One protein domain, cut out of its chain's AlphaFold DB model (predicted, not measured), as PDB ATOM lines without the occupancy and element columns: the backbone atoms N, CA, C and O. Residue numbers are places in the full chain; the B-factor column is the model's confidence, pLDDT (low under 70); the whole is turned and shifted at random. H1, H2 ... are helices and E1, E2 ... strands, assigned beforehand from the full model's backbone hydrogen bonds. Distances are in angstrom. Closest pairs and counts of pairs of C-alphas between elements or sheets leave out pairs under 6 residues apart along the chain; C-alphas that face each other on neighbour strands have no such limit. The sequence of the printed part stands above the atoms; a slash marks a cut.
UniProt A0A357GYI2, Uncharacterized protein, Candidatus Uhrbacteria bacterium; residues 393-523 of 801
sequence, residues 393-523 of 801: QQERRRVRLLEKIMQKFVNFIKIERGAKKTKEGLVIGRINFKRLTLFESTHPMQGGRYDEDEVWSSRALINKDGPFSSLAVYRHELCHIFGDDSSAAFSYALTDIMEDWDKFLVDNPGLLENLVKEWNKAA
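What this domain is: This is residues 393 to 523 of the 801 residues of an uncharacterized protein of Candidatus Uhrbacteria bacterium (UniProt A0A357GYI2). A small parallel sheet of two strands, E1 and E2, packs on the long helix H1 through E1 and on H4 through E2, and H5 crosses H1 about perpendicular while also packing on H4. H6 runs back beside one end of H1, and the short helix H2 folds back at its other end. The printed part has 131 residues with six named helices and two strands, in the order H1 H2 E1 E2 H3 H4 H5 H6; the class is mostly helix. It is compact, with a radius of gyration of the C-alphas of 14.9 A and spans of 44 by 36 by 20 A.

How they stand to each other: E1, residues 435 to 439, and E2, residues 454 to 458, are parallel neighbours at 34 degrees; N 455 and O 435 are 2.8 A apart and N 457 and O 437 are 2.9 A apart, within hydrogen-bond range. The closest C-alphas of E2 and H4, residues 468 to 482, are those of Val 455 and Glu 477, 6.1 A. Those of E1 and H1, residues 393 to 418, are Val 399 and Leu 436, 6.6 A. H1 is the hub, touching four helices. With residues 394 to 401 alone it touches H6, residues 511 to 523, at a shallow tilt of 18 degrees, opposite ways; the closest C-alphas are those of Gln 394 and Ala 522, 5.8 A. It touches H5, residues 488 to 507, about perpendicular at 83 degrees; the closest C-alphas are those of Phe 409 and Phe 504, 6.8 A. H1 and H2, residues 423 to 428, form a helical hairpin; the closest C-alphas are those of Arg 417 and Gly 425, 5.8 A. H1 also touches H3, residues 459 to 463; the closest C-alphas are those of Glu 395 and Ile 462, 6.5 A. H4 and H5 touch at a steep tilt of 49 degrees, opposite ways; the closest C-alphas are those of Phe 482 and Phe 490, 5.3 A. H4 and H6 are apart. Every O i to N i+4 pair is within hydrogen-bond range in H1, H3, H5 and H6, against 1 of 2 in H2 and 8 of 11 in H4.

Where its parts are: H1 begins at C-alpha 393, (174.394, 129.443, 149.582), and is 36.3 A long. H5 is 29.1 A, H4 22.7 A and H6 18.4 A long; E1 is 13.5 A and E2 13.4 A. H6 ends at C-alpha 523, (166.808, 126.780, 143.660).

The domain as a whole: The C-alphas of Lys 421 and Ala 523, the two farthest apart, are 44.1 A apart. The printed part has no cut. The link from E1 to E2 is long. The mean pLDDT of the printed part is 74.8; residues 417 to 432, 440 to 454, 482 to 485 and 523 are under 70.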
ATOM      1  N   GLN A 393     173.857 129.380 150.953       74.62
ATOM      2  CA  GLN A 393     174.394 129.443 149.582       74.62
ATOM      3  C   GLN A 393     173.343 129.791 148.506       74.62
ATOM      4  O   GLN A 393     173.656 130.519 147.561       74.62
ATOM      5  N   GLN A 394     172.119 129.282 148.640       81.62
ATOM      6  CA  GLN A 394     171.013 129.575 147.726       81.62
ATOM      7  C   GLN A 394     170.536 131.020 147.906       81.62
ATOM      8  O   GLN A 394     170.386 131.746 146.922       81.62
ATOM      9  N   GLU A 395     170.371 131.449 149.156       85.31
ATOM     10  CA  GLU A 395     170.007 132.819 149.525       85.31
ATOM     11  C   GLU A 395     171.058 133.810 149.010       85.31
ATOM     12  O   GLU A 395     170.699 134.759 148.324       85.31
ATOM     13  N   ARG A 396     172.357 133.532 149.184       84.75
ATOM     14  CA  ARG A 396     173.461 134.351 148.644       84.75
ATOM     15  C   ARG A 396     173.392 134.512 147.132       84.75
ATOM     16  O   ARG A 396     173.620 135.603 146.617       84.75
ATOM     17  N   ARG A 397     173.085 133.439 146.397       82.94
ATOM     18  CA  ARG A 397     172.921 133.507 144.935       82.94
ATOM     19  C   ARG A 397     171.736 134.394 144.560       82.94
ATOM     20  O   ARG A 397     171.871 135.237 143.680       82.94
ATOM     21  N   ARG A 398     170.601 134.235 145.242       88.38
ATOM     22  CA  ARG A 398     169.388 135.035 145.017       88.38
ATOM     23  C   ARG A 398     169.584 136.512 145.368       88.38
ATOM     24  O   ARG A 398     169.204 137.366 144.572       88.38
ATOM     25  N   VAL A 399     170.244 136.804 146.486       86.75
ATOM     26  CA  VAL A 399     170.646 138.155 146.907       86.75
ATOM     27  C   VAL A 399     171.500 138.817 145.824       86.75
ATOM     28  O   VAL A 399     171.113 139.859 145.304       86.75
ATOM     29  N   ARG A 400     172.575 138.157 145.368       85.62
ATOM     30  CA  ARG A 400     173.446 138.686 144.301       85.62
ATOM     31  C   ARG A 400     172.705 138.942 142.988       85.62
ATOM     32  O   ARG A 400     173.035 139.884 142.271       85.62
ATOM     33  N   LEU A 401     171.721 138.107 142.642       88.81
ATOM     34  CA  LEU A 401     170.893 138.314 141.449       88.81
ATOM     35  C   LEU A 401     170.055 139.594 141.560       88.81
ATOM     36  O   LEU A 401     170.003 140.366 140.600       88.81
ATOM     37  N   LEU A 402     169.436 139.835 142.721       88.88
ATOM     38  CA  LEU A 402     168.675 141.061 142.979       88.88
ATOM     39  C   LEU A 402     169.588 142.280 142.968       88.88
ATOM     40  O   LEU A 402     169.316 143.225 142.235       88.88
ATOM     41  N   GLU A 403     170.700 142.229 143.699       87.75
ATOM     42  CA  GLU A 403     171.691 143.304 143.762       87.75
ATOM     43  C   GLU A 403     172.200 143.688 142.368       87.75
ATOM     44  O   GLU A 403     172.212 144.860 142.003       87.75
ATOM     45  N   LYS A 404     172.530 142.700 141.528       87.94
ATOM     46  CA  LYS A 404     172.985 142.933 140.151       87.94
ATOM     47  C   LYS A 404     171.945 143.667 139.304       87.94
ATOM     48  O   LYS A 404     172.305 144.514 138.485       87.94
ATOM     49  N   ILE A 405     170.666 143.331 139.455       89.81
ATOM     50  CA  ILE A 405     169.582 143.984 138.712       89.81
ATOM     51  C   ILE A 405     169.314 145.380 139.261       89.81
ATOM     52  O   ILE A 405     169.197 146.323 138.480       89.81
ATOM     53  N   MET A 406     169.283 145.530 140.582       88.19
ATOM     54  CA  MET A 406     169.067 146.819 141.229       88.19
ATOM     55  C   MET A 406     170.211 147.791 140.956       88.19
ATOM     56  O   MET A 406     169.954 148.955 140.680       88.19
ATOM     57  N   GLN A 407     171.457 147.323 140.904       87.31
ATOM     58  CA  GLN A 407     172.597 148.142 140.492       87.31
ATOM     59  C   GLN A 407     172.433 148.671 139.062       87.31
ATOM     60  O   GLN A 407     172.694 149.846 138.805       87.31
ATOM     61  N   LYS A 408     171.981 147.823 138.125       88.75
ATOM     62  CA  LYS A 408     171.693 148.254 136.747       88.75
ATOM     63  C   LYS A 408     170.565 149.281 136.704       88.75
ATOM     64  O   LYS A 408     170.687 150.270 135.990       88.75
ATOM     65  N   PHE A 409     169.510 149.062 137.481       88.19
ATOM     66  CA  PHE A 409     168.375 149.971 137.553       88.19
ATOM     67  C   PHE A 409     168.737 151.328 138.177       88.19
ATOM     68  O   PHE A 409     168.411 152.366 137.615       88.19
ATOM     69  N   VAL A 410     169.485 151.347 139.283       84.00
ATOM     70  CA  VAL A 410     169.982 152.592 139.892       84.00
ATOM     71  C   VAL A 410     170.882 153.348 138.914       84.00
ATOM     72  O   VAL A 410     170.760 154.564 138.784       84.00
ATOM     73  N   ASN A 411     171.747 152.648 138.173       83.81
ATOM     74  CA  ASN A 411     172.569 153.277 137.136       83.81
ATOM     75  C   ASN A 411     171.717 153.852 135.996       83.81
ATOM     76  O   ASN A 411     172.003 154.950 135.528       83.81
ATOM     77  N   PHE A 412     170.660 153.147 135.585       85.94
ATOM     78  CA  PHE A 412     169.692 153.650 134.614       85.94
ATOM     79  C   PHE A 412     169.020 154.939 135.104       85.94
ATOM     80  O   PHE A 412     169.062 155.937 134.393       85.94
ATOM     81  N   ILE A 413     168.517 154.971 136.346       81.31
ATOM     82  CA  ILE A 413     167.938 156.184 136.951       81.31
ATOM     83  C   ILE A 413     168.957 157.331 136.948       81.31
ATOM     84  O   ILE A 413     168.630 158.454 136.561       81.31
ATOM     85  N   LYS A 414     170.209 157.060 137.347       76.56
ATOM     86  CA  LYS A 414     171.285 158.065 137.354       76.56
ATOM     87  C   LYS A 414     171.560 158.632 135.960       76.56
ATOM     88  O   LYS A 414     171.842 159.820 135.855       76.56
ATOM     89  N   ILE A 415     171.463 157.824 134.907       76.25
ATOM     90  CA  ILE A 415     171.673 158.262 133.520       76.25
ATOM     91  C   ILE A 415     170.455 159.046 133.004       76.25
ATOM     92  O   ILE A 415     170.606 160.188 132.570       76.25
ATOM     93  N   GLU A 416     169.252 158.478 133.109       72.31
ATOM     94  CA  GLU A 416     168.002 159.071 132.607       72.31
ATOM     95  C   GLU A 416     167.641 160.384 133.312       72.31
ATOM     96  O   GLU A 416     167.221 161.361 132.686       72.31
ATOM     97  N   ARG A 417     167.820 160.434 134.638       67.25
ATOM     98  CA  ARG A 417     167.451 161.598 135.454       67.25
ATOM     99  C   ARG A 417     168.630 162.527 135.755       67.25
ATOM    100  O   ARG A 417     168.407 163.724 135.925       67.25
ATOM    101  N   GLY A 418     169.876 162.040 135.728       55.56
ATOM    102  CA  GLY A 418     171.085 162.864 135.906       55.56
ATOM    103  C   GLY A 418     171.350 163.860 134.770       55.56
ATOM    104  O   GLY A 418     172.081 164.832 134.959       55.56
ATOM    105  N   ALA A 419     170.703 163.692 133.613       49.22
ATOM    106  CA  ALA A 419     170.740 164.653 132.510       49.22
ATOM    107  C   ALA A 419     169.867 165.910 132.739       49.22
ATOM    108  O   ALA A 419     169.997 166.895 132.005       49.22
ATOM    109  N   LYS A 420     168.985 165.927 133.752       50.75
ATOM    110  CA  LYS A 420     168.087 167.060 134.034       50.75
ATOM    111  C   LYS A 420     168.607 167.891 135.215       50.75
ATOM    112  O   LYS A 420     168.497 167.493 136.368       50.75
ATOM    113  N   LYS A 421     169.119 169.099 134.936       49.78
ATOM    114  CA  LYS A 421     169.489 170.124 135.942       49.78
ATOM    115  C   LYS A 421     168.251 170.766 136.601       49.78
ATOM    116  O   LYS A 421     168.072 171.980 136.537       49.78
ATOM    117  N   THR A 422     167.368 169.972 137.199       54.53
ATOM    118  CA  THR A 422     166.222 170.464 137.985       54.53
ATOM    119  C   THR A 422     166.423 170.167 139.471       54.53
ATOM    120  O   THR A 422     167.209 169.295 139.843       54.53
ATOM    121  N   LYS A 423     165.712 170.897 140.346       52.06
ATOM    122  CA  LYS A 423     165.721 170.655 141.803       52.06
ATOM    123  C   LYS A 423     165.305 169.215 142.143       52.06
ATOM    124  O   LYS A 423     165.869 168.636 143.058       52.06
ATOM    125  N   GLU A 424     164.386 168.636 141.371       51.47
ATOM    126  CA  GLU A 424     163.948 167.235 141.475       51.47
ATOM    127  C   GLU A 424     165.051 166.254 141.031       51.47
ATOM    128  O   GLU A 424     165.348 165.301 141.752       51.47
ATOM    129  N   GLY A 425     165.756 166.531 139.925       51.09
ATOM    130  CA  GLY A 425     166.899 165.723 139.466       51.09
ATOM    131  C   GLY A 425     168.061 165.657 140.471       51.09
ATOM    132  O   GLY A 425     168.729 164.631 140.582       51.09
ATOM    133  N   LEU A 426     168.255 166.713 141.271       48.34
ATOM    134  CA  LEU A 426     169.257 166.787 142.348       48.34
ATOM    135  C   LEU A 426     168.935 165.910 143.569       48.34
ATOM    136  O   LEU A 426     169.860 165.468 144.251       48.34
ATOM    137  N   VAL A 427     167.654 165.655 143.860       52.12
ATOM    138  CA  VAL A 427     167.247 164.757 144.959       52.12
ATOM    139  C   VAL A 427     167.317 163.301 144.498       52.12
ATOM    140  O   VAL A 427     167.795 162.447 145.236       52.12
ATOM    141  N   ILE A 428     166.942 163.016 143.249       54.91
ATOM    142  CA  ILE A 428     166.958 161.656 142.689       54.91
ATOM    143  C   ILE A 428     168.379 161.178 142.348       54.91
ATOM    144  O   ILE A 428     168.679 159.991 142.462       54.91
ATOM    145  N   GLY A 429     169.306 162.099 142.064       53.09
ATOM    146  CA  GLY A 429     170.742 161.805 141.984       53.09
ATOM    147  C   GLY A 429     171.361 161.269 143.287       53.09
ATOM    148  O   GLY A 429     172.497 160.801 143.258       53.09
ATOM    149  N   ARG A 430     170.628 161.308 144.413       56.34
ATOM    150  CA  ARG A 430     171.034 160.719 145.701       56.34
ATOM    151  C   ARG A 430     170.668 159.241 145.848       56.34
ATOM    152  O   ARG A 430     171.135 158.620 146.797       56.34
ATOM    153  N   ILE A 431     169.867 158.663 144.943       67.44
ATOM    154  CA  ILE A 431     169.599 157.219 144.970       67.44
ATOM    155  C   ILE A 431     170.915 156.493 144.685       67.44
ATOM    156  O   ILE A 431     171.441 156.525 143.569       67.44
ATOM    157  N   ASN A 432     171.448 155.829 145.704       68.38
ATOM    158  CA  ASN A 432     172.619 154.977 145.598       68.38
ATOM    159  C   ASN A 432     172.220 153.507 145.642       68.38
ATOM    160  O   ASN A 432     171.152 153.137 146.130       68.38
ATOM    161  N   PHE A 433     173.085 152.670 145.077       73.25
ATOM    162  CA  PHE A 433     172.947 151.236 145.245       73.25
ATOM    163  C   PHE A 433     173.186 150.904 146.717       73.25
ATOM    164  O   PHE A 433     174.197 151.315 147.279       73.25
ATOM    165  N   LYS A 434     172.252 150.166 147.307       74.00
ATOM    166  CA  LYS A 434     172.309 149.700 148.689       74.00
ATOM    167  C   LYS A 434     172.425 148.187 148.700       74.00
ATOM    168  O   LYS A 434     171.759 147.555 147.881       74.00
ATOM    169  N   ARG A 435     173.227 147.611 149.596       76.75
ATOM    170  CA  ARG A 435     173.348 146.146 149.741       76.75
ATOM    171  C   ARG A 435     172.104 145.543 150.385       76.75
ATOM    172  O   ARG A 435     171.376 146.252 151.071       76.75
ATOM    173  N   LEU A 436     171.849 144.259 150.137       78.25
ATOM    174  CA  LEU A 436     170.666 143.569 150.653       78.25
ATOM    175  C   LEU A 436     171.009 142.678 151.861       78.25
ATOM    176  O   LEU A 436     171.679 141.656 151.704       78.25
ATOM    177  N   THR A 437     170.472 143.021 153.031       77.69
ATOM    178  CA  THR A 437     170.699 142.337 154.320       77.69
ATOM    179  C   THR A 437     169.464 141.519 154.727       77.69
ATOM    180  O   THR A 437     168.326 141.953 154.513       77.69
ATOM    181  N   LEU A 438     169.653 140.309 155.283       77.31
ATOM    182  CA  LEU A 438     168.553 139.387 155.620       77.31
ATOM    183  C   LEU A 438     168.204 139.369 157.113       77.31
ATOM    184  O   LEU A 438     169.082 139.480 157.960       77.31
ATOM    185  N   PHE A 439     166.923 139.138 157.427       75.88
ATOM    186  CA  PHE A 439     166.432 138.929 158.800       75.88
ATOM    187  C   PHE A 439     165.385 137.796 158.910       75.88
ATOM    188  O   PHE A 439     164.751 137.423 157.917       75.88
ATOM    189  N   GLU A 440     165.188 137.240 160.116       68.69
ATOM    190  CA  GLU A 440     164.468 135.964 160.341       68.69
ATOM    191  C   GLU A 440     162.914 136.052 160.330       68.69
ATOM    192  O   GLU A 440     162.256 135.056 160.035       68.69
ATOM    193  N   SER A 441     162.285 137.195 160.655       60.56
ATOM    194  CA  SER A 441     160.849 137.243 161.028       60.56
ATOM    195  C   SER A 441     159.836 137.612 159.919       60.56
ATOM    196  O   SER A 441     160.154 138.248 158.915       60.56
ATOM    197  N   THR A 442     158.574 137.207 160.152       42.00
ATOM    198  CA  THR A 442     157.338 137.443 159.367       42.00
ATOM    199  C   THR A 442     156.527 138.674 159.810       42.00
ATOM    200  O   THR A 442     155.370 138.818 159.408       42.00
ATOM    201  N   HIS A 443     157.068 139.541 160.670       39.25
ATOM    202  CA  HIS A 443     156.357 140.743 161.115       39.25
ATOM    203  C   HIS A 443     156.574 141.912 160.145       39.25
ATOM    204  O   HIS A 443     157.698 142.092 159.674       39.25
ATOM    205  N   PRO A 444     155.526 142.705 159.833       38.09
ATOM    206  CA  PRO A 444     155.702 143.934 159.071       38.09
ATOM    207  C   PRO A 444     156.683 144.832 159.826       38.09
ATOM    208  O   PRO A 444     156.566 145.012 161.039       38.09
ATOM    209  N   MET A 445     157.683 145.326 159.100       48.81
ATOM    210  CA  MET A 445     158.714 146.223 159.606       48.81
ATOM    211  C   MET A 445     158.022 147.478 160.153       48.81
ATOM    212  O   MET A 445     157.520 148.294 159.393       48.81
ATOM    213  N   GLN A 446     157.908 147.595 161.478       39.72
ATOM    214  CA  GLN A 446     157.440 148.825 162.114       39.72
ATOM    215  C   GLN A 446     158.609 149.810 162.195       39.72
ATOM    216  O   GLN A 446     159.721 149.413 162.547       39.72
ATOM    217  N   GLY A 447     158.318 151.052 161.796       40.16
ATOM    218  CA  GLY A 447     159.222 152.172 161.528       40.16
ATOM    219  C   GLY A 447     160.481 152.279 162.390       40.16
ATOM    220  O   GLY A 447     160.465 152.029 163.591       40.16
ATOM    221  N   GLY A 448     161.580 152.683 161.742       42.88
ATOM    222  CA  GLY A 448     162.837 153.040 162.415       42.88
ATOM    223  C   GLY A 448     164.109 152.428 161.819       42.88
ATOM    224  O   GLY A 448     165.110 152.294 162.524       42.88
ATOM    225  N   ARG A 449     164.110 152.001 160.549       51.78
ATOM    226  CA  ARG A 449     165.275 151.338 159.934       51.78
ATOM    227  C   ARG A 449     165.671 151.964 158.610       51.78
ATOM    228  O   ARG A 449     165.446 151.369 157.566       51.78
ATOM    229  N   TYR A 450     166.318 153.119 158.646       51.84
ATOM    230  CA  TYR A 450     166.974 153.642 157.450       51.84
ATOM    231  C   TYR A 450     168.462 153.763 157.732       51.84
ATOM    232  O   TYR A 450     168.923 154.727 158.335       51.84
ATOM    233  N   ASP A 451     169.198 152.718 157.361       51.81
ATOM    234  CA  ASP A 451     170.613 152.876 157.056       51.81
ATOM    235  C   ASP A 451     170.712 153.529 155.668       51.81
ATOM    236  O   ASP A 451     169.961 153.183 154.741       51.81
ATOM    237  N   GLU A 452     171.594 154.512 155.511       53.50
ATOM    238  CA  GLU A 452     171.799 155.164 154.218       53.50
ATOM    239  C   GLU A 452     172.394 154.188 153.188       53.50
ATOM    240  O   GLU A 452     172.153 154.379 151.995       53.50
ATOM    241  N   ASP A 453     173.010 153.078 153.626       59.22
ATOM    242  CA  ASP A 453     173.793 152.184 152.759       59.22
ATOM    243  C   ASP A 453     173.206 150.768 152.542       59.22
ATOM    244  O   ASP A 453     173.682 150.028 151.670       59.22
ATOM    245  N   GLU A 454     172.141 150.379 153.257       69.31
ATOM    246  CA  GLU A 454     171.577 149.013 153.203       69.31
ATOM    247  C   GLU A 454     170.050 148.953 153.030       69.31
ATOM    248  O   GLU A 454     169.308 149.855 153.420       69.31
ATOM    249  N   VAL A 455     169.578 147.858 152.427       73.06
ATOM    250  CA  VAL A 455     168.171 147.475 152.252       73.06
ATOM    251  C   VAL A 455     167.937 146.155 152.967       73.06
ATOM    252  O   VAL A 455     168.666 145.188 152.764       73.06
ATOM    253  N   TRP A 456     166.883 146.085 153.772       73.19
ATOM    254  CA  TRP A 456     166.586 144.911 154.585       73.19
ATOM    255  C   TRP A 456     165.457 144.095 153.956       73.19
ATOM    256  O   TRP A 456     164.441 144.637 153.530       73.19
ATOM    257  N   SER A 457     165.608 142.771 153.899       75.94
ATOM    258  CA  SER A 457     164.567 141.877 153.383       75.94
ATOM    259  C   SER A 457     164.406 140.639 154.249       75.94
ATOM    260  O   SER A 457     165.380 140.040 154.703       75.94
ATOM    261  N   SER A 458     163.160 140.219 154.473       77.88
ATOM    262  CA  SER A 458     162.924 139.001 155.241       77.88
ATOM    263  C   SER A 458     163.426 137.786 154.468       77.88
ATOM    264  O   SER A 458     163.191 137.624 153.263       77.88
ATOM    265  N   ARG A 459     164.065 136.868 155.190       82.44
ATOM    266  CA  ARG A 459     164.523 135.580 154.663       82.44
ATOM    267  C   ARG A 459     163.396 134.813 153.967       82.44
ATOM    268  O   ARG A 459     163.601 134.194 152.923       82.44
ATOM    269  N   ALA A 460     162.180 134.906 154.507       80.81
ATOM    270  CA  ALA A 460     160.987 134.300 153.929       80.81
ATOM    271  C   ALA A 460     160.713 134.788 152.496       80.81
ATOM    272  O   ALA A 460     160.361 133.976 151.645       80.81
ATOM    273  N   LEU A 461     160.899 136.081 152.204       80.50
ATOM    274  CA  LEU A 461     160.691 136.631 150.860       80.50
ATOM    275  C   LEU A 461     161.740 136.134 149.868       80.50
ATOM    276  O   LEU A 461     161.380 135.754 148.760       80.50
ATOM    277  N   ILE A 462     163.010 136.071 150.274       85.44
ATOM    278  CA  ILE A 462     164.095 135.523 149.441       85.44
ATOM    279  C   ILE A 462     163.881 134.040 149.135       85.44
ATOM    280  O   ILE A 462     164.298 133.547 148.082       85.44
ATOM    281  N   ASN A 463     163.199 133.324 150.025       82.56
ATOM    282  CA  ASN A 463     162.898 131.912 149.849       82.56
ATOM    283  C   ASN A 463     161.613 131.621 149.061       82.56
ATOM    284  O   ASN A 463     161.435 130.472 148.660       82.56
ATOM    285  N   LYS A 464     160.773 132.624 148.762       81.81
ATOM    286  CA  LYS A 464     159.556 132.440 147.951       81.81
ATOM    287  C   LYS A 464     159.852 132.010 146.509       81.81
ATOM    288  O   LYS A 464     160.931 132.241 145.951       81.81
ATOM    289  N   ASP A 465     158.834 131.408 145.898       73.25
ATOM    290  CA  ASP A 465     158.830 131.068 144.481       73.25
ATOM    291  C   ASP A 465     158.802 132.346 143.633       73.25
ATOM    292  O   ASP A 465     157.836 133.110 143.631       73.25
ATOM    293  N   GLY A 466     159.892 132.565 142.898       80.75
ATOM    294  CA  GLY A 466     160.076 133.715 142.021       80.75
ATOM    295  C   GLY A 466     160.636 134.983 142.700       80.75
ATOM    296  O   GLY A 466     160.539 135.162 143.911       80.75
ATOM    297  N   PRO A 467     161.224 135.893 141.904       87.19
ATOM    298  CA  PRO A 467     161.982 137.053 142.392       87.19
ATOM    299  C   PRO A 467     161.118 138.286 142.713       87.19
ATOM    300  O   PRO A 467     161.600 139.252 143.302       87.19
ATOM    301  N   PHE A 468     159.857 138.310 142.269       87.69
ATOM    302  CA  PHE A 468     159.092 139.554 142.136       87.69
ATOM    303  C   PHE A 468     158.738 140.209 143.473       87.69
ATOM    304  O   PHE A 468     158.796 141.430 143.575       87.69
ATOM    305  N   SER A 469     158.410 139.426 144.505       81.75
ATOM    306  CA  SER A 469     158.119 139.981 145.832       81.75
ATOM    307  C   SER A 469     159.361 140.606 146.469       81.75
ATOM    308  O   SER A 469     159.274 141.703 147.009       81.75
ATOM    309  N   SER A 470     160.523 139.956 146.354       84.12
ATOM    310  CA  SER A 470     161.792 140.508 146.844       84.12
ATOM    311  C   SER A 470     162.192 141.768 146.082       84.12
ATOM    312  O   SER A 470     162.648 142.729 146.689       84.12
ATOM    313  N   LEU A 471     161.965 141.800 144.767       86.12
ATOM    314  CA  LEU A 471     162.231 142.967 143.929       86.12
ATOM    315  C   LEU A 471     161.296 144.145 144.244       86.12
ATOM    316  O   LEU A 471     161.716 145.300 144.219       86.12
ATOM    317  N   ALA A 472     160.026 143.867 144.548       84.31
ATOM    318  CA  ALA A 472     159.074 144.882 144.980       84.31
ATOM    319  C   ALA A 472     159.493 145.509 146.315       84.31
ATOM    320  O   ALA A 472     159.522 146.733 146.406       84.31
ATOM    321  N   VAL A 473     159.888 144.688 147.296       82.31
ATOM    322  CA  VAL A 473     160.404 145.178 148.584       82.31
ATOM    323  C   VAL A 473     161.684 145.979 148.389       82.31
ATOM    324  O   VAL A 473     161.760 147.097 148.863       82.31
ATOM    325  N   TYR A 474     162.644 145.496 147.600       83.00
ATOM    326  CA  TYR A 474     163.885 146.241 147.358       83.00
ATOM    327  C   TYR A 474     163.612 147.648 146.798       83.00
ATOM    328  O   TYR A 474     164.187 148.630 147.256       83.00
ATOM    329  N   ARG A 475     162.692 147.774 145.834       85.06
ATOM    330  CA  ARG A 475     162.303 149.084 145.286       85.06
ATOM    331  C   ARG A 475     161.588 149.964 146.308       85.06
ATOM    332  O   ARG A 475     161.881 151.149 146.359       85.06
ATOM    333  N   HIS A 476     160.688 149.391 147.104       83.12
ATOM    334  CA  HIS A 476     160.000 150.091 148.188       83.12
ATOM    335  C   HIS A 476     161.001 150.657 149.205       83.12
ATOM    336  O   HIS A 476     160.975 151.846 149.499       83.12
ATOM    337  N   GLU A 477     161.972 149.850 149.629       76.19
ATOM    338  CA  GLU A 477     163.001 150.268 150.584       76.19
ATOM    339  C   GLU A 477     163.933 151.358 150.025       76.19
ATOM    340  O   GLU A 477     164.397 152.232 150.759       76.19
ATOM    341  N   LEU A 478     164.174 151.379 148.708       77.00
ATOM    342  CA  LEU A 478     164.895 152.484 148.063       77.00
ATOM    343  C   LEU A 478     164.133 153.815 148.144       77.00
ATOM    344  O   LEU A 478     164.774 154.866 148.167       77.00
ATOM    345  N   CYS A 479     162.797 153.798 148.202       77.44
ATOM    346  CA  CYS A 479     161.978 155.010 148.300       77.44
ATOM    347  C   CYS A 479     162.093 155.694 149.667       77.44
ATOM    348  O   CYS A 479     161.820 156.892 149.767       77.44
ATOM    349  N   HIS A 480     162.542 154.993 150.708       73.06
ATOM    350  CA  HIS A 480     162.641 155.576 152.043       73.06
ATOM    351  C   HIS A 480     163.686 156.685 152.185       73.06
ATOM    352  O   HIS A 480     163.623 157.473 153.125       73.06
ATOM    353  N   ILE A 481     164.584 156.848 151.206       70.94
ATOM    354  CA  ILE A 481     165.446 158.039 151.111       70.94
ATOM    355  C   ILE A 481     164.638 159.346 150.982       70.94
ATOM    356  O   ILE A 481     165.149 160.424 151.287       70.94
ATOM    357  N   PHE A 482     163.380 159.268 150.532       69.56
ATOM    358  CA  PHE A 482     162.499 160.418 150.336       69.56
ATOM    359  C   PHE A 482     161.530 160.657 151.507       69.56
ATOM    360  O   PHE A 482     160.905 161.717 151.551       69.56
ATOM    361  N   GLY A 483     161.411 159.718 152.452       67.69
ATOM    362  CA  GLY A 483     160.537 159.833 153.623       67.69
ATOM    363  C   GLY A 483     159.997 158.492 154.132       67.69
ATOM    364  O   GLY A 483     160.272 157.434 153.569       67.69
ATOM    365  N   ASP A 484     159.211 158.537 155.207       66.81
ATOM    366  CA  ASP A 484     158.517 157.359 155.746       66.81
ATOM    367  C   ASP A 484     157.314 156.929 154.882       66.81
ATOM    368  O   ASP A 484     156.840 157.702 154.045       66.81
ATOM    369  N   ASP A 485     156.793 155.718 155.121       68.56
ATOM    370  CA  ASP A 485     155.635 155.135 154.415       68.56
ATOM    371  C   ASP A 485     154.391 156.034 154.386       68.56
ATOM    372  O   ASP A 485     153.580 155.965 153.460       68.56
ATOM    373  N   SER A 486     154.211 156.863 155.416       70.81
ATOM    374  CA  SER A 486     153.047 157.740 155.567       70.81
ATOM    375  C   SER A 486     153.224 159.094 154.875       70.81
ATOM    376  O   SER A 486     152.265 159.857 154.732       70.81
ATOM    377  N   SER A 487     154.442 159.403 154.429       74.19
ATOM    378  CA  SER A 487     154.777 160.691 153.846       74.19
ATOM    379  C   SER A 487     154.319 160.795 152.388       74.19
ATOM    380  O   SER A 487     154.432 159.874 151.572       74.19
ATOM    381  N   ALA A 488     153.836 161.985 152.019       74.25
ATOM    382  CA  ALA A 488     153.496 162.284 150.629       74.25
ATOM    383  C   ALA A 488     154.731 162.178 149.714       74.25
ATOM    384  O   ALA A 488     154.627 161.701 148.588       74.25
ATOM    385  N   ALA A 489     155.907 162.571 150.218       71.44
ATOM    386  CA  ALA A 489     157.169 162.495 149.488       71.44
ATOM    387  C   ALA A 489     157.542 161.049 149.118       71.44
ATOM    388  O   ALA A 489     157.883 160.794 147.964       71.44
ATOM    389  N   PHE A 490     157.392 160.103 150.051       80.00
ATOM    390  CA  PHE A 490     157.557 158.676 149.776       80.00
ATOM    391  C   PHE A 490     156.563 158.173 148.723       80.00
ATOM    392  O   PHE A 490     156.956 157.514 147.764       80.00
ATOM    393  N   SER A 491     155.285 158.543 148.849       79.94
ATOM    394  CA  SER A 491     154.232 158.123 147.910       79.94
ATOM    395  C   SER A 491     154.498 158.594 146.471       79.94
ATOM    396  O   SER A 491     154.339 157.827 145.516       79.94
ATOM    397  N   TYR A 492     154.946 159.843 146.304       80.31
ATOM    398  CA  TYR A 492     155.345 160.371 144.997       80.31
ATOM    399  C   TYR A 492     156.608 159.684 144.469       80.31
ATOM    400  O   TYR A 492     156.629 159.256 143.319       80.31
ATOM    401  N   ALA A 493     157.626 159.496 145.314       80.00
ATOM    402  CA  ALA A 493     158.856 158.815 144.922       80.00
ATOM    403  C   ALA A 493     158.623 157.357 144.499       80.00
ATOM    404  O   ALA A 493     159.239 156.885 143.546       80.00
ATOM    405  N   LEU A 494     157.717 156.646 145.170       83.50
ATOM    406  CA  LEU A 494     157.336 155.287 144.799       83.50
ATOM    407  C   LEU A 494     156.683 155.245 143.416       83.50
ATOM    408  O   LEU A 494     157.022 154.384 142.607       83.50
ATOM    409  N   THR A 495     155.803 156.205 143.123       84.06
ATOM    410  CA  THR A 495     155.167 156.335 141.801       84.06
ATOM    411  C   THR A 495     156.213 156.571 140.709       84.06
ATOM    412  O   THR A 495     156.221 155.883 139.689       84.06
ATOM    413  N   ASP A 496     157.150 157.481 140.962       83.19
ATOM    414  CA  ASP A 496     158.246 157.810 140.052       83.19
ATOM    415  C   ASP A 496     159.183 156.623 139.786       83.19
ATOM    416  O   ASP A 496     159.549 156.359 138.639       83.19
ATOM    417  N   ILE A 497     159.571 155.897 140.840       84.75
ATOM    418  CA  ILE A 497     160.433 154.715 140.731       84.75
ATOM    419  C   ILE A 497     159.724 153.590 139.973       84.75
ATOM    420  O   ILE A 497     160.378 152.839 139.247       84.75
ATOM    421  N   MET A 498     158.403 153.464 140.102       85.56
ATOM    422  CA  MET A 498     157.628 152.513 139.305       85.56
ATOM    423  C   MET A 498     157.630 152.883 137.817       85.56
ATOM    424  O   MET A 498     157.879 152.009 136.990       85.56
ATOM    425  N   GLU A 499     157.437 154.158 137.473       85.94
ATOM    426  CA  GLU A 499     157.484 154.609 136.075       85.94
ATOM    427  C   GLU A 499     158.877 154.405 135.452       85.94
ATOM    428  O   GLU A 499     159.004 153.928 134.322       85.94
ATOM    429  N   ASP A 500     159.943 154.725 136.191       86.31
ATOM    430  CA  ASP A 500     161.317 154.489 135.737       86.31
ATOM    431  C   ASP A 500     161.614 153.004 135.570       86.31
ATOM    432  O   ASP A 500     162.333 152.607 134.653       86.31
ATOM    433  N   TRP A 501     161.073 152.172 136.458       89.38
ATOM    434  CA  TRP A 501     161.218 150.732 136.355       89.38
ATOM    435  C   TRP A 501     160.569 150.195 135.082       89.38
ATOM    436  O   TRP A 501     161.177 149.380 134.388       89.38
ATOM    437  N   ASP A 502     159.376 150.677 134.738       88.81
ATOM    438  CA  ASP A 502     158.699 150.279 133.504       88.81
ATOM    439  C   ASP A 502     159.524 150.672 132.270       88.81
ATOM    440  O   ASP A 502     159.714 149.847 131.373       88.81
ATOM    441  N   LYS A 503     160.112 151.875 132.253       87.31
ATOM    442  CA  LYS A 503     161.042 152.304 131.190       87.31
ATOM    443  C   LYS A 503     162.285 151.415 131.121       87.31
ATOM    444  O   LYS A 503     162.632 150.918 130.053       87.31
ATOM    445  N   PHE A 504     162.905 151.136 132.267       90.06
ATOM    446  CA  PHE A 504     164.069 150.255 132.353       90.06
ATOM    447  C   PHE A 504     163.780 148.853 131.797       90.06
ATOM    448  O   PHE A 504     164.634 148.260 131.133       90.06
ATOM    449  N   LEU A 505     162.579 148.319 132.039       90.31
ATOM    450  CA  LEU A 505     162.153 147.032 131.492       90.31
ATOM    451  C   LEU A 505     161.927 147.067 129.980       90.31
ATOM    452  O   LEU A 505     162.258 146.088 129.309       90.31
ATOM    453  N   VAL A 506     161.390 148.168 129.445       90.25
ATOM    454  CA  VAL A 506     161.241 148.366 127.994       90.25
ATOM    455  C   VAL A 506     162.607 148.353 127.305       90.25
ATOM    456  O   VAL A 506     162.760 147.687 126.280       90.25
ATOM    457  N   ASP A 507     163.613 148.989 127.906       87.00
ATOM    458  CA  ASP A 507     164.978 149.043 127.365       87.00
ATOM    459  C   ASP A 507     165.764 147.736 127.548       87.00
ATOM    460  O   ASP A 507     166.790 147.513 126.903       87.00
ATOM    461  N   ASN A 508     165.286 146.841 128.416       88.12
ATOM    462  CA  ASN A 508     165.926 145.563 128.721       88.12
ATOM    463  C   ASN A 508     164.950 144.387 128.520       88.12
ATOM    464  O   ASN A 508     164.635 143.662 129.478       88.12
ATOM    465  N   PRO A 509     164.483 144.144 127.278       85.62
ATOM    466  CA  PRO A 509     163.536 143.074 126.998       85.62
ATOM    467  C   PRO A 509     164.133 141.709 127.374       85.62
ATOM    468  O   PRO A 509     165.277 141.387 127.050       85.62
ATOM    469  N   GLY A 510     163.360 140.895 128.097       85.88
ATOM    470  CA  GLY A 510     163.786 139.576 128.578       85.88
ATOM    471  C   GLY A 510     164.565 139.576 129.902       85.88
ATOM    472  O   GLY A 510     164.895 138.498 130.403       85.88
ATOM    473  N   LEU A 511     164.822 140.738 130.523       88.94
ATOM    474  CA  LEU A 511     165.492 140.819 131.831       88.94
ATOM    475  C   LEU A 511     164.750 140.021 132.911       88.94
ATOM    476  O   LEU A 511     165.368 139.227 133.620       88.94
ATOM    477  N   LEU A 512     163.428 140.198 133.014       86.12
ATOM    478  CA  LEU A 512     162.609 139.493 134.006       86.12
ATOM    479  C   LEU A 512     162.551 137.987 133.741       86.12
ATOM    480  O   LEU A 512     162.633 137.200 134.678       86.12
ATOM    481  N   GLU A 513     162.466 137.571 132.476       87.81
ATOM    482  CA  GLU A 513     162.489 136.148 132.122       87.81
ATOM    483  C   GLU A 513     163.821 135.496 132.500       87.81
ATOM    484  O   GLU A 513     163.843 134.385 133.033       87.81
ATOM    485  N   ASN A 514     164.933 136.191 132.258       87.56
ATOM    486  CA  ASN A 514     166.259 135.727 132.648       87.56
ATOM    487  C   ASN A 514     166.414 135.695 134.169       87.56
ATOM    488  O   ASN A 514     166.915 134.702 134.691       87.56
ATOM    489  N   LEU A 515     165.910 136.704 134.884       87.88
ATOM    490  CA  LEU A 515     165.896 136.711 136.345       87.88
ATOM    491  C   LEU A 515     165.111 135.522 136.899       87.88
ATOM    492  O   LEU A 515     165.620 134.826 137.766       87.88
ATOM    493  N   VAL A 516     163.911 135.238 136.387       88.31
ATOM    494  CA  VAL A 516     163.112 134.077 136.820       88.31
ATOM    495  C   VAL A 516     163.851 132.766 136.533       88.31
ATOM    496  O   VAL A 516     163.913 131.890 137.397       88.31
ATOM    497  N   LYS A 517     164.466 132.630 135.351       85.88
ATOM    498  CA  LYS A 517     165.276 131.450 134.999       85.88
ATOM    499  C   LYS A 517     166.459 131.271 135.952       85.88
ATOM    500  O   LYS A 517     166.682 130.160 136.427       85.88
ATOM    501  N   GLU A 518     167.215 132.328 136.241       85.56
ATOM    502  CA  GLU A 518     168.374 132.269 137.144       85.56
ATOM    503  C   GLU A 518     167.967 132.083 138.610       85.56
ATOM    504  O   GLU A 518     168.589 131.292 139.319       85.56
ATOM    505  N   TRP A 519     166.870 132.707 139.045       87.25
ATOM    506  CA  TRP A 519     166.283 132.544 140.379       87.25
ATOM    507  C   TRP A 519     165.873 131.095 140.654       87.25
ATOM    508  O   TRP A 519     166.155 130.545 141.723       87.25
ATOM    509  N   ASN A 520     165.254 130.453 139.662       82.69
ATOM    510  CA  ASN A 520     164.841 129.056 139.747       82.69
ATOM    511  C   ASN A 520     166.040 128.104 139.623       82.69
ATOM    512  O   ASN A 520     166.113 127.122 140.354       82.69
ATOM    513  N   LYS A 521     167.046 128.411 138.792       79.00
ATOM    514  CA  LYS A 521     168.313 127.647 138.761       79.00
ATOM    515  C   LYS A 521     169.069 127.714 140.088       79.00
ATOM    516  O   LYS A 521     169.651 126.716 140.513       79.00
ATOM    517  N   ALA A 522     169.034 128.863 140.762       70.31
ATOM    518  CA  ALA A 522     169.576 129.005 142.107       70.31
ATOM    519  C   ALA A 522     168.843 128.109 143.124       70.31
ATOM    520  O   ALA A 522     169.453 127.731 144.117       70.31
ATOM    521  N   ALA A 523     167.588 127.723 142.853       58.94
ATOM    522  CA  ALA A 523     166.808 126.780 143.660       58.94
ATOM    523  C   ALA A 523     167.123 125.298 143.379       58.94
ATOM    524  O   ALA A 523     167.001 124.465 144.269       58.94
TER     525      ALA A 523